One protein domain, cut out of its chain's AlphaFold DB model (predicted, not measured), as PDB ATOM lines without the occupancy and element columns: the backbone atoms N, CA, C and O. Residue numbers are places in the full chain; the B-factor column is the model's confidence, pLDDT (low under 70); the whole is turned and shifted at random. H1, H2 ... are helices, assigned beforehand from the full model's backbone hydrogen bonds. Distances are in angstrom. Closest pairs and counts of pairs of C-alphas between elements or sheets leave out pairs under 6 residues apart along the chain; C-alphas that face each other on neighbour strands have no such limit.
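AT A GLANCE: This is residues 2147 to 2222 of the 2698 residues of a protein of Mus musculus (UniProt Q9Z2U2). The model has little regular structure: three short helices, H1, H2 and H3, meet loosely near Ile 2167, Ile 2181 and Tyr 2207, between two looped stretches that reach to opposite ends. Short antiparallel pairings pinch these loops, 2149 to 2150 with 2159 to 2160 and 2193 to 2194 with 2203 to 2204. The 76 printed residues are all helix in class, 30 of them in named elements, with no named strand, compact with a radius of gyration of the C-alphas of 11.7 A, and span 33 by 26 by 20 A.

HOW THE PARTS SIT: H1, residues 2163 to 2174, is close to but not clearly touching H2, residues 2179 to 2186; their closest C-alphas, of Ile 2167 and Ile 2181, are 6.7 A apart. They run opposite ways at 36 degrees, only just a steep tilt. H3, residues 2207 to 2216, touches H2, closest C-alphas Glu 2182 and Tyr 2207 at 6.7 A. In H1 and H3 every O i to N i+4 pair is within hydrogen-bond range, in H2 3 of 4.

IN THESE COORDINATES: H1, 15.2 A long, begins at C-alpha 2163 (199.924, 212.350, 158.364); H2 measures 10.0 A; H3, 14.1 A, ends at C-alpha 2216 (214.942, 217.709, 169.221).

THE WHOLE: The farthest C-alphas, of Asp 2155 and Glu 2199, are 34.4 A apart. The printed part has no cut; the link from H2 to H3 is long. Fourteen residues have pLDDT under 70, among them 2186 to 2191 and 2219 to 2222.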
ATOM      1  N   LYS A2147     195.834 206.481 152.155       55.82
ATOM      2  CA  LYS A2147     194.854 207.149 153.027       55.82
ATOM      3  C   LYS A2147     194.912 208.669 152.796       55.82
ATOM      4  O   LYS A2147     195.939 209.294 153.035       55.82
ATOM      5  N   GLU A2148     193.820 209.281 152.326       71.13
ATOM      6  CA  GLU A2148     193.705 210.749 152.255       71.13
ATOM      7  C   GLU A2148     193.425 211.333 153.648       71.13
ATOM      8  O   GLU A2148     192.315 211.216 154.171       71.13
ATOM      9  N   PHE A2149     194.399 212.028 154.226       76.33
ATOM     10  CA  PHE A2149     194.272 212.674 155.529       76.33
ATOM     11  C   PHE A2149     193.575 214.031 155.379       76.33
ATOM     12  O   PHE A2149     194.082 214.931 154.710       76.33
ATOM     13  N   ARG A2150     192.395 214.213 155.976       81.17
ATOM     14  CA  ARG A2150     191.629 215.470 155.889       81.17
ATOM     15  C   ARG A2150     191.695 216.221 157.210       81.17
ATOM     16  O   ARG A2150     191.626 215.602 158.265       81.17
ATOM     17  N   CYS A2151     191.808 217.548 157.147       85.41
ATOM     18  CA  CYS A2151     191.690 218.366 158.350       85.41
ATOM     19  C   CYS A2151     190.282 218.209 158.935       85.41
ATOM     20  O   CYS A2151     189.299 218.406 158.219       85.41
ATOM     21  N   GLN A2152     190.193 217.848 160.216       79.91
ATOM     22  CA  GLN A2152     188.913 217.700 160.913       79.91
ATOM     23  C   GLN A2152     188.420 219.021 161.542       79.91
ATOM     24  O   GLN A2152     187.264 219.103 161.954       79.91
ATOM     25  N   VAL A2153     189.250 220.077 161.590       80.77
ATOM     26  CA  VAL A2153     188.843 221.389 162.125       80.77
ATOM     27  C   VAL A2153     187.817 222.049 161.199       80.77
ATOM     28  O   VAL A2153     188.018 222.160 159.985       80.77
ATOM     29  N   SER A2154     186.718 222.531 161.787       71.09
ATOM     30  CA  SER A2154     185.652 223.233 161.063       71.09
ATOM     31  C   SER A2154     186.168 224.439 160.252       71.09
ATOM     32  O   SER A2154     187.214 225.019 160.539       71.09
ATOM     33  N   ASP A2155     185.464 224.776 159.166       64.98
ATOM     34  CA  ASP A2155     185.886 225.719 158.113       64.98
ATOM     35  C   ASP A2155     187.200 225.377 157.353       64.98
ATOM     36  O   ASP A2155     187.507 226.041 156.354       64.98
ATOM     37  N   CYS A2156     187.953 224.322 157.708       76.47
ATOM     38  CA  CYS A2156     189.186 223.951 157.003       76.47
ATOM     39  C   CYS A2156     189.004 222.855 155.939       76.47
ATOM     40  O   CYS A2156     188.924 221.666 156.223       76.47
ATOM     41  N   SER A2157     189.043 223.236 154.658       78.26
ATOM     42  CA  SER A2157     188.931 222.298 153.529       78.26
ATOM     43  C   SER A2157     190.286 221.770 153.012       78.26
ATOM     44  O   SER A2157     190.485 221.694 151.794       78.26
ATOM     45  N   ARG A2158     191.261 221.494 153.891       80.75
ATOM     46  CA  ARG A2158     192.587 220.977 153.489       80.75
ATOM     47  C   ARG A2158     192.658 219.444 153.528       80.75
ATOM     48  O   ARG A2158     192.015 218.801 154.353       80.75
ATOM     49  N   ILE A2159     193.459 218.891 152.618       81.24
ATOM     50  CA  ILE A2159     193.694 217.454 152.419       81.24
ATOM     51  C   ILE A2159     195.209 217.245 152.290       81.24
ATOM     52  O   ILE A2159     195.883 218.056 151.646       81.24
ATOM     53  N   PHE A2160     195.717 216.173 152.889       85.17
ATOM     54  CA  PHE A2160     197.123 215.803 153.014       85.17
ATOM     55  C   PHE A2160     197.309 214.342 152.606       85.17
ATOM     56  O   PHE A2160     196.383 213.534 152.672       85.17
ATOM     57  N   GLN A2161     198.512 214.023 152.141       75.96
ATOM     58  CA  GLN A2161     198.842 212.721 151.543       75.96
ATOM     59  C   GLN A2161     199.701 211.852 152.474       75.96
ATOM     60  O   GLN A2161     199.824 210.653 152.260       75.96
ATOM     61  N   ALA A2162     200.236 212.463 153.532       83.30
ATOM     62  CA  ALA A2162     200.876 211.832 154.676       83.30
ATOM     63  C   ALA A2162     200.357 212.515 155.951       83.30
ATOM     64  O   ALA A2162     199.953 213.685 155.909       83.30
ATOM     65  N   ILE A2163     200.367 211.799 157.077       86.01
ATOM     66  CA  ILE A2163     199.924 212.350 158.364       86.01
ATOM     67  C   ILE A2163     200.867 213.433 158.896       86.01
ATOM     68  O   ILE A2163     200.396 214.379 159.513       86.01
ATOM     69  N   THR A2164     202.161 213.376 158.590       87.75
ATOM     70  CA  THR A2164     203.134 214.441 158.883       87.75
ATOM     71  C   THR A2164     202.642 215.816 158.427       87.75
ATOM     72  O   THR A2164     202.591 216.761 159.213       87.75
ATOM     73  N   GLY A2165     202.149 215.902 157.188       85.49
ATOM     74  CA  GLY A2165     201.538 217.106 156.634       85.49
ATOM     75  C   GLY A2165     200.234 217.524 157.329       85.49
ATOM     76  O   GLY A2165     199.931 218.716 157.358       85.49
ATOM     77  N   LEU A2166     199.481 216.583 157.912       89.02
ATOM     78  CA  LEU A2166     198.303 216.870 158.740       89.02
ATOM     79  C   LEU A2166     198.709 217.388 160.135       89.02
ATOM     80  O   LEU A2166     198.157 218.391 160.580       89.02
ATOM     81  N   ILE A2167     199.706 216.779 160.783       86.79
ATOM     82  CA  ILE A2167     200.256 217.209 162.081       86.79
ATOM     83  C   ILE A2167     200.849 218.617 161.947       86.79
ATOM     84  O   ILE A2167     200.409 219.545 162.624       86.79
ATOM     85  N   GLN A2168     201.745 218.831 160.976       84.82
ATOM     86  CA  GLN A2168     202.283 220.160 160.672       84.82
ATOM     87  C   GLN A2168     201.194 221.169 160.289       84.82
ATOM     88  O   GLN A2168     201.373 222.368 160.500       84.82
ATOM     89  N   HIS A2169     200.072 220.730 159.713       86.59
ATOM     90  CA  HIS A2169     198.947 221.615 159.442       86.59
ATOM     91  C   HIS A2169     198.214 222.028 160.719       86.59
ATOM     92  O   HIS A2169     197.916 223.216 160.867       86.59
ATOM     93  N   TYR A2170     197.914 221.091 161.613       89.33
ATOM     94  CA  TYR A2170     197.290 221.406 162.892       89.33
ATOM     95  C   TYR A2170     198.190 222.363 163.704       89.33
ATOM     96  O   TYR A2170     197.725 223.442 164.072       89.33
ATOM     97  N   MET A2171     199.499 222.089 163.803       85.22
ATOM     98  CA  MET A2171     200.477 222.988 164.441       85.22
ATOM     99  C   MET A2171     200.541 224.371 163.765       85.22
ATOM    100  O   MET A2171     200.203 225.385 164.368       85.22
ATOM    101  N   LYS A2172     200.926 224.447 162.480       82.07
ATOM    102  CA  LYS A2172     201.306 225.718 161.819       82.07
ATOM    103  C   LYS A2172     200.133 226.604 161.380       82.07
ATOM    104  O   LYS A2172     200.357 227.706 160.878       82.07
ATOM    105  N   LEU A2173     198.898 226.101 161.418       82.73
ATOM    106  CA  LEU A2173     197.737 226.749 160.782       82.73
ATOM    107  C   LEU A2173     196.420 226.621 161.558       82.73
ATOM    108  O   LEU A2173     195.448 227.264 161.151       82.73
ATOM    109  N   HIS A2174     196.383 225.811 162.615       82.17
ATOM    110  CA  HIS A2174     195.313 225.810 163.611       82.17
ATOM    111  C   HIS A2174     195.816 226.119 165.032       82.17
ATOM    112  O   HIS A2174     194.982 226.344 165.895       82.17
ATOM    113  N   GLU A2175     197.138 226.230 165.233       80.42
ATOM    114  CA  GLU A2175     197.788 226.553 166.519       80.42
ATOM    115  C   GLU A2175     197.568 225.462 167.596       80.42
ATOM    116  O   GLU A2175     197.633 225.722 168.791       80.42
ATOM    117  N   MET A2176     197.394 224.213 167.137       73.86
ATOM    118  CA  MET A2176     197.256 222.996 167.948       73.86
ATOM    119  C   MET A2176     198.633 222.274 168.053       73.86
ATOM    120  O   MET A2176     199.070 221.729 167.042       73.86
ATOM    121  N   THR A2177     199.305 222.163 169.214       77.33
ATOM    122  CA  THR A2177     200.601 221.423 169.398       77.33
ATOM    123  C   THR A2177     200.493 219.925 169.834       77.33
ATOM    124  O   THR A2177     200.291 219.160 168.890       77.33
ATOM    125  N   PRO A2178     200.464 219.413 171.097       76.36
ATOM    126  CA  PRO A2178     200.320 217.967 171.389       76.36
ATOM    127  C   PRO A2178     198.889 217.356 171.348       76.36
ATOM    128  O   PRO A2178     198.426 216.948 170.285       76.36
ATOM    129  N   GLU A2179     198.101 217.371 172.422       73.73
ATOM    130  CA  GLU A2179     196.892 216.550 172.630       73.73
ATOM    131  C   GLU A2179     195.672 216.817 171.696       73.73
ATOM    132  O   GLU A2179     195.096 215.863 171.191       73.73
ATOM    133  N   GLU A2180     195.277 218.049 171.300       77.56
ATOM    134  CA  GLU A2180     194.255 218.213 170.205       77.56
ATOM    135  C   GLU A2180     194.748 217.699 168.816       77.56
ATOM    136  O   GLU A2180     194.080 217.883 167.801       77.56
ATOM    137  N   ILE A2181     195.958 217.133 168.710       79.75
ATOM    138  CA  ILE A2181     196.405 216.375 167.528       79.75
ATOM    139  C   ILE A2181     196.275 214.886 167.804       79.75
ATOM    140  O   ILE A2181     195.874 214.193 166.874       79.75
ATOM    141  N   GLU A2182     196.547 214.422 169.031       75.52
ATOM    142  CA  GLU A2182     196.290 213.053 169.503       75.52
ATOM    143  C   GLU A2182     194.884 212.618 169.083       75.52
ATOM    144  O   GLU A2182     194.753 212.008 168.035       75.52
ATOM    145  N   SER A2183     193.824 213.074 169.743       75.58
ATOM    146  CA  SER A2183     192.425 213.145 169.273       75.58
ATOM    147  C   SER A2183     192.178 213.150 167.766       75.58
ATOM    148  O   SER A2183     191.508 212.275 167.211       75.58
ATOM    149  N   MET A2184     192.636 214.212 167.094       70.44
ATOM    150  CA  MET A2184     192.305 214.504 165.700       70.44
ATOM    151  C   MET A2184     193.114 213.620 164.734       70.44
ATOM    152  O   MET A2184     192.957 213.728 163.511       70.44
ATOM    153  N   THR A2185     193.928 212.717 165.296       72.70
ATOM    154  CA  THR A2185     194.597 211.582 164.659       72.70
ATOM    155  C   THR A2185     194.266 210.226 165.318       72.70
ATOM    156  O   THR A2185     194.444 209.207 164.671       72.70
ATOM    157  N   ALA A2186     193.661 210.167 166.508       68.36
ATOM    158  CA  ALA A2186     193.259 208.946 167.218       68.36
ATOM    159  C   ALA A2186     192.063 208.266 166.538       68.36
ATOM    160  O   ALA A2186     191.977 207.043 166.466       68.36
ATOM    161  N   ALA A2187     191.191 209.061 165.912       64.67
ATOM    162  CA  ALA A2187     190.190 208.579 164.958       64.67
ATOM    163  C   ALA A2187     190.791 208.135 163.598       64.67
ATOM    164  O   ALA A2187     190.047 207.906 162.641       64.67
ATOM    165  N   VAL A2188     192.121 208.071 163.465       64.73
ATOM    166  CA  VAL A2188     192.841 207.823 162.212       64.73
ATOM    167  C   VAL A2188     193.932 206.768 162.429       64.73
ATOM    168  O   VAL A2188     195.067 207.082 162.761       64.73
ATOM    169  N   ASP A2189     193.602 205.503 162.168       61.87
ATOM    170  CA  ASP A2189     194.577 204.402 162.144       61.87
ATOM    171  C   ASP A2189     195.769 204.736 161.218       61.87
ATOM    172  O   ASP A2189     195.605 204.953 160.008       61.87
ATOM    173  N   VAL A2190     196.969 204.794 161.801       58.53
ATOM    174  CA  VAL A2190     198.211 205.284 161.194       58.53
ATOM    175  C   VAL A2190     199.346 204.317 161.531       58.53
ATOM    176  O   VAL A2190     199.855 204.282 162.647       58.53
ATOM    177  N   GLY A2191     199.775 203.545 160.533       67.40
ATOM    178  CA  GLY A2191     201.040 202.810 160.596       67.40
ATOM    179  C   GLY A2191     202.253 203.737 160.440       67.40
ATOM    180  O   GLY A2191     202.098 204.918 160.125       67.40
ATOM    181  N   LYS A2192     203.462 203.182 160.619       77.84
ATOM    182  CA  LYS A2192     204.738 203.924 160.582       77.84
ATOM    183  C   LYS A2192     204.825 204.935 159.432       77.84
ATOM    184  O   LYS A2192     204.668 204.563 158.269       77.84
ATOM    185  N   PHE A2193     205.166 206.179 159.761       81.30
ATOM    186  CA  PHE A2193     205.347 207.275 158.806       81.30
ATOM    187  C   PHE A2193     206.739 207.927 158.948       81.30
ATOM    188  O   PHE A2193     207.209 208.098 160.071       81.30
ATOM    189  N   PRO A2194     207.434 208.265 157.844       85.40
ATOM    190  CA  PRO A2194     208.759 208.894 157.886       85.40
ATOM    191  C   PRO A2194     208.672 210.382 158.257       85.40
ATOM    192  O   PRO A2194     207.597 210.974 158.180       85.40
ATOM    193  N   CYS A2195     209.802 211.009 158.597       86.43
ATOM    194  CA  CYS A2195     209.877 212.469 158.691       86.43
ATOM    195  C   CYS A2195     209.657 213.158 157.324       86.43
ATOM    196  O   CYS A2195     209.982 212.619 156.269       86.43
ATOM    197  N   ASP A2196     209.140 214.391 157.364       77.27
ATOM    198  CA  ASP A2196     208.958 215.275 156.200       77.27
ATOM    199  C   ASP A2196     210.241 216.025 155.787       77.27
ATOM    200  O   ASP A2196     210.247 216.683 154.742       77.27
ATOM    201  N   GLN A2197     211.300 215.996 156.604       78.58
ATOM    202  CA  GLN A2197     212.522 216.756 156.333       78.58
ATOM    203  C   GLN A2197     213.455 216.047 155.360       78.58
ATOM    204  O   GLN A2197     213.640 214.830 155.404       78.58
ATOM    205  N   LEU A2198     214.089 216.844 154.499       60.99
ATOM    206  CA  LEU A2198     215.175 216.371 153.647       60.99
ATOM    207  C   LEU A2198     216.317 215.842 154.530       60.99
ATOM    208  O   LEU A2198     216.594 216.395 155.588       60.99
ATOM    209  N   GLU A2199     216.938 214.749 154.087       69.00
ATOM    210  CA  GLU A2199     218.026 214.018 154.767       69.00
ATOM    211  C   GLU A2199     217.644 213.259 156.058       69.00
ATOM    212  O   GLU A2199     218.356 212.323 156.432       69.00
ATOM    213  N   CYS A2200     216.483 213.521 156.670       80.21
ATOM    214  CA  CYS A2200     216.007 212.731 157.808       80.21
ATOM    215  C   CYS A2200     215.497 211.336 157.390       80.21
ATOM    216  O   CYS A2200     214.721 211.188 156.446       80.21
ATOM    217  N   LYS A2201     215.915 210.295 158.127       79.27
ATOM    218  CA  LYS A2201     215.534 208.883 157.897       79.27
ATOM    219  C   LYS A2201     214.668 208.274 159.007       79.27
ATOM    220  O   LYS A2201     214.318 207.099 158.917       79.27
ATOM    221  N   LEU A2202     214.349 209.031 160.057       81.72
ATOM    222  CA  LEU A2202     213.578 208.532 161.196       81.72
ATOM    223  C   LEU A2202     212.092 208.348 160.838       81.72
ATOM    224  O   LEU A2202     211.555 209.024 159.953       81.72
ATOM    225  N   SER A2203     211.438 207.397 161.512       82.11
ATOM    226  CA  SER A2203     210.044 207.007 161.261       82.11
ATOM    227  C   SER A2203     209.280 206.771 162.560       82.11
ATOM    228  O   SER A2203     209.794 206.100 163.456       82.11
ATOM    229  N   PHE A2204     208.035 207.229 162.611       82.52
ATOM    230  CA  PHE A2204     207.253 207.395 163.832       82.52
ATOM    231  C   PHE A2204     205.972 206.571 163.783       82.52
ATOM    232  O   PHE A2204     205.385 206.380 162.718       82.52
ATOM    233  N   THR A2205     205.552 206.067 164.941       75.52
ATOM    234  CA  THR A2205     204.271 205.371 165.144       75.52
ATOM    235  C   THR A2205     203.242 206.243 165.857       75.52
ATOM    236  O   THR A2205     202.051 205.990 165.736       75.52
ATOM    237  N   THR A2206     203.686 207.275 166.578       78.61
ATOM    238  CA  THR A2206     202.830 208.203 167.327       78.61
ATOM    239  C   THR A2206     203.091 209.632 166.872       78.61
ATOM    240  O   THR A2206     204.207 209.971 166.474       78.61
ATOM    241  N   TYR A2207     202.082 210.502 166.949       81.24
ATOM    242  CA  TYR A2207     202.299 211.927 166.685       81.24
ATOM    243  C   TYR A2207     203.278 212.528 167.718       81.24
ATOM    244  O   TYR A2207     204.128 213.317 167.328       81.24
ATOM    245  N   LEU A2208     203.221 212.092 168.988       81.43
ATOM    246  CA  LEU A2208     204.123 212.492 170.076       81.43
ATOM    247  C   LEU A2208     205.594 212.280 169.706       81.43
ATOM    248  O   LEU A2208     206.381 213.218 169.763       81.43
ATOM    249  N   SER A2209     205.956 211.079 169.239       82.41
ATOM    250  CA  SER A2209     207.337 210.793 168.821       82.41
ATOM    251  C   SER A2209     207.765 211.607 167.595       82.41
ATOM    252  O   SER A2209     208.922 212.007 167.517       82.41
ATOM    253  N   TYR A2210     206.845 211.930 166.676       86.38
ATOM    254  CA  TYR A2210     207.125 212.830 165.551       86.38
ATOM    255  C   TYR A2210     207.268 214.304 165.967       86.38
ATOM    256  O   TYR A2210     208.112 215.005 165.416       86.38
ATOM    257  N   VAL A2211     206.478 214.779 166.936       83.08
ATOM    258  CA  VAL A2211     206.600 216.135 167.490       83.08
ATOM    259  C   VAL A2211     207.918 216.259 168.246       83.08
ATOM    260  O   VAL A2211     208.721 217.098 167.863       83.08
ATOM    261  N   VAL A2212     208.208 215.377 169.210       82.11
ATOM    262  CA  VAL A2212     209.483 215.377 169.958       82.11
ATOM    263  C   VAL A2212     210.686 215.315 169.009       82.11
ATOM    264  O   VAL A2212     211.632 216.075 169.175       82.11
ATOM    265  N   HIS A2213     210.630 214.497 167.957       85.47
ATOM    266  CA  HIS A2213     211.645 214.485 166.899       85.47
ATOM    267  C   HIS A2213     211.775 215.829 166.154       85.47
ATOM    268  O   HIS A2213     212.887 216.301 165.918       85.47
ATOM    269  N   LEU A2214     210.657 216.473 165.795       82.35
ATOM    270  CA  LEU A2214     210.681 217.817 165.213       82.35
ATOM    271  C   LEU A2214     211.293 218.846 166.178       82.35
ATOM    272  O   LEU A2214     211.967 219.763 165.709       82.35
ATOM    273  N   GLU A2215     211.083 218.715 167.489       81.88
ATOM    274  CA  GLU A2215     211.651 219.622 168.493       81.88
ATOM    275  C   GLU A2215     213.156 219.387 168.702       81.88
ATOM    276  O   GLU A2215     213.927 220.346 168.655       81.88
ATOM    277  N   VAL A2216     213.571 218.126 168.872       80.92
ATOM    278  CA  VAL A2216     214.942 217.709 169.221       80.92
ATOM    279  C   VAL A2216     215.880 217.704 168.012       80.92
ATOM    280  O   VAL A2216     216.891 218.403 168.024       80.92
ATOM    281  N   ASP A2217     215.551 216.963 166.951       78.67
ATOM    282  CA  ASP A2217     216.467 216.740 165.819       78.67
ATOM    283  C   ASP A2217     216.367 217.834 164.742       78.67
ATOM    284  O   ASP A2217     217.213 217.926 163.847       78.67
ATOM    285  N   HIS A2218     215.303 218.645 164.778       79.57
ATOM    286  CA  HIS A2218     214.996 219.626 163.732       79.57
ATOM    287  C   HIS A2218     214.688 221.045 164.241       79.57
ATOM    288  O   HIS A2218     214.492 221.937 163.415       79.57
ATOM    289  N   GLY A2219     214.657 221.292 165.558       58.88
ATOM    290  CA  GLY A2219     214.484 222.635 166.134       58.88
ATOM    291  C   GLY A2219     213.142 223.321 165.829       58.88
ATOM    292  O   GLY A2219     213.034 224.539 165.943       58.88
ATOM    293  N   ILE A2220     212.121 222.557 165.430       61.06
ATOM    294  CA  ILE A2220     210.784 223.023 165.002       61.06
ATOM    295  C   ILE A2220     209.785 223.096 166.174       61.06
ATOM    296  O   ILE A2220     208.607 223.406 165.985       61.06
ATOM    297  N   GLY A2221     210.274 222.849 167.388       50.62
ATOM    298  CA  GLY A2221     209.507 222.940 168.622       50.62
ATOM    299  C   GLY A2221     209.130 224.356 169.052       50.62
ATOM    300  O   GLY A2221     209.478 225.349 168.410       50.62
ATOM    301  N   THR A2222     208.411 224.452 170.169       42.58
ATOM    302  CA  THR A2222     207.686 225.651 170.646       42.58
ATOM    303  C   THR A2222     208.552 226.818 171.176       42.58
ATOM    304  O   THR A2222     208.154 227.556 172.079       42.58
TER     305      THR A2222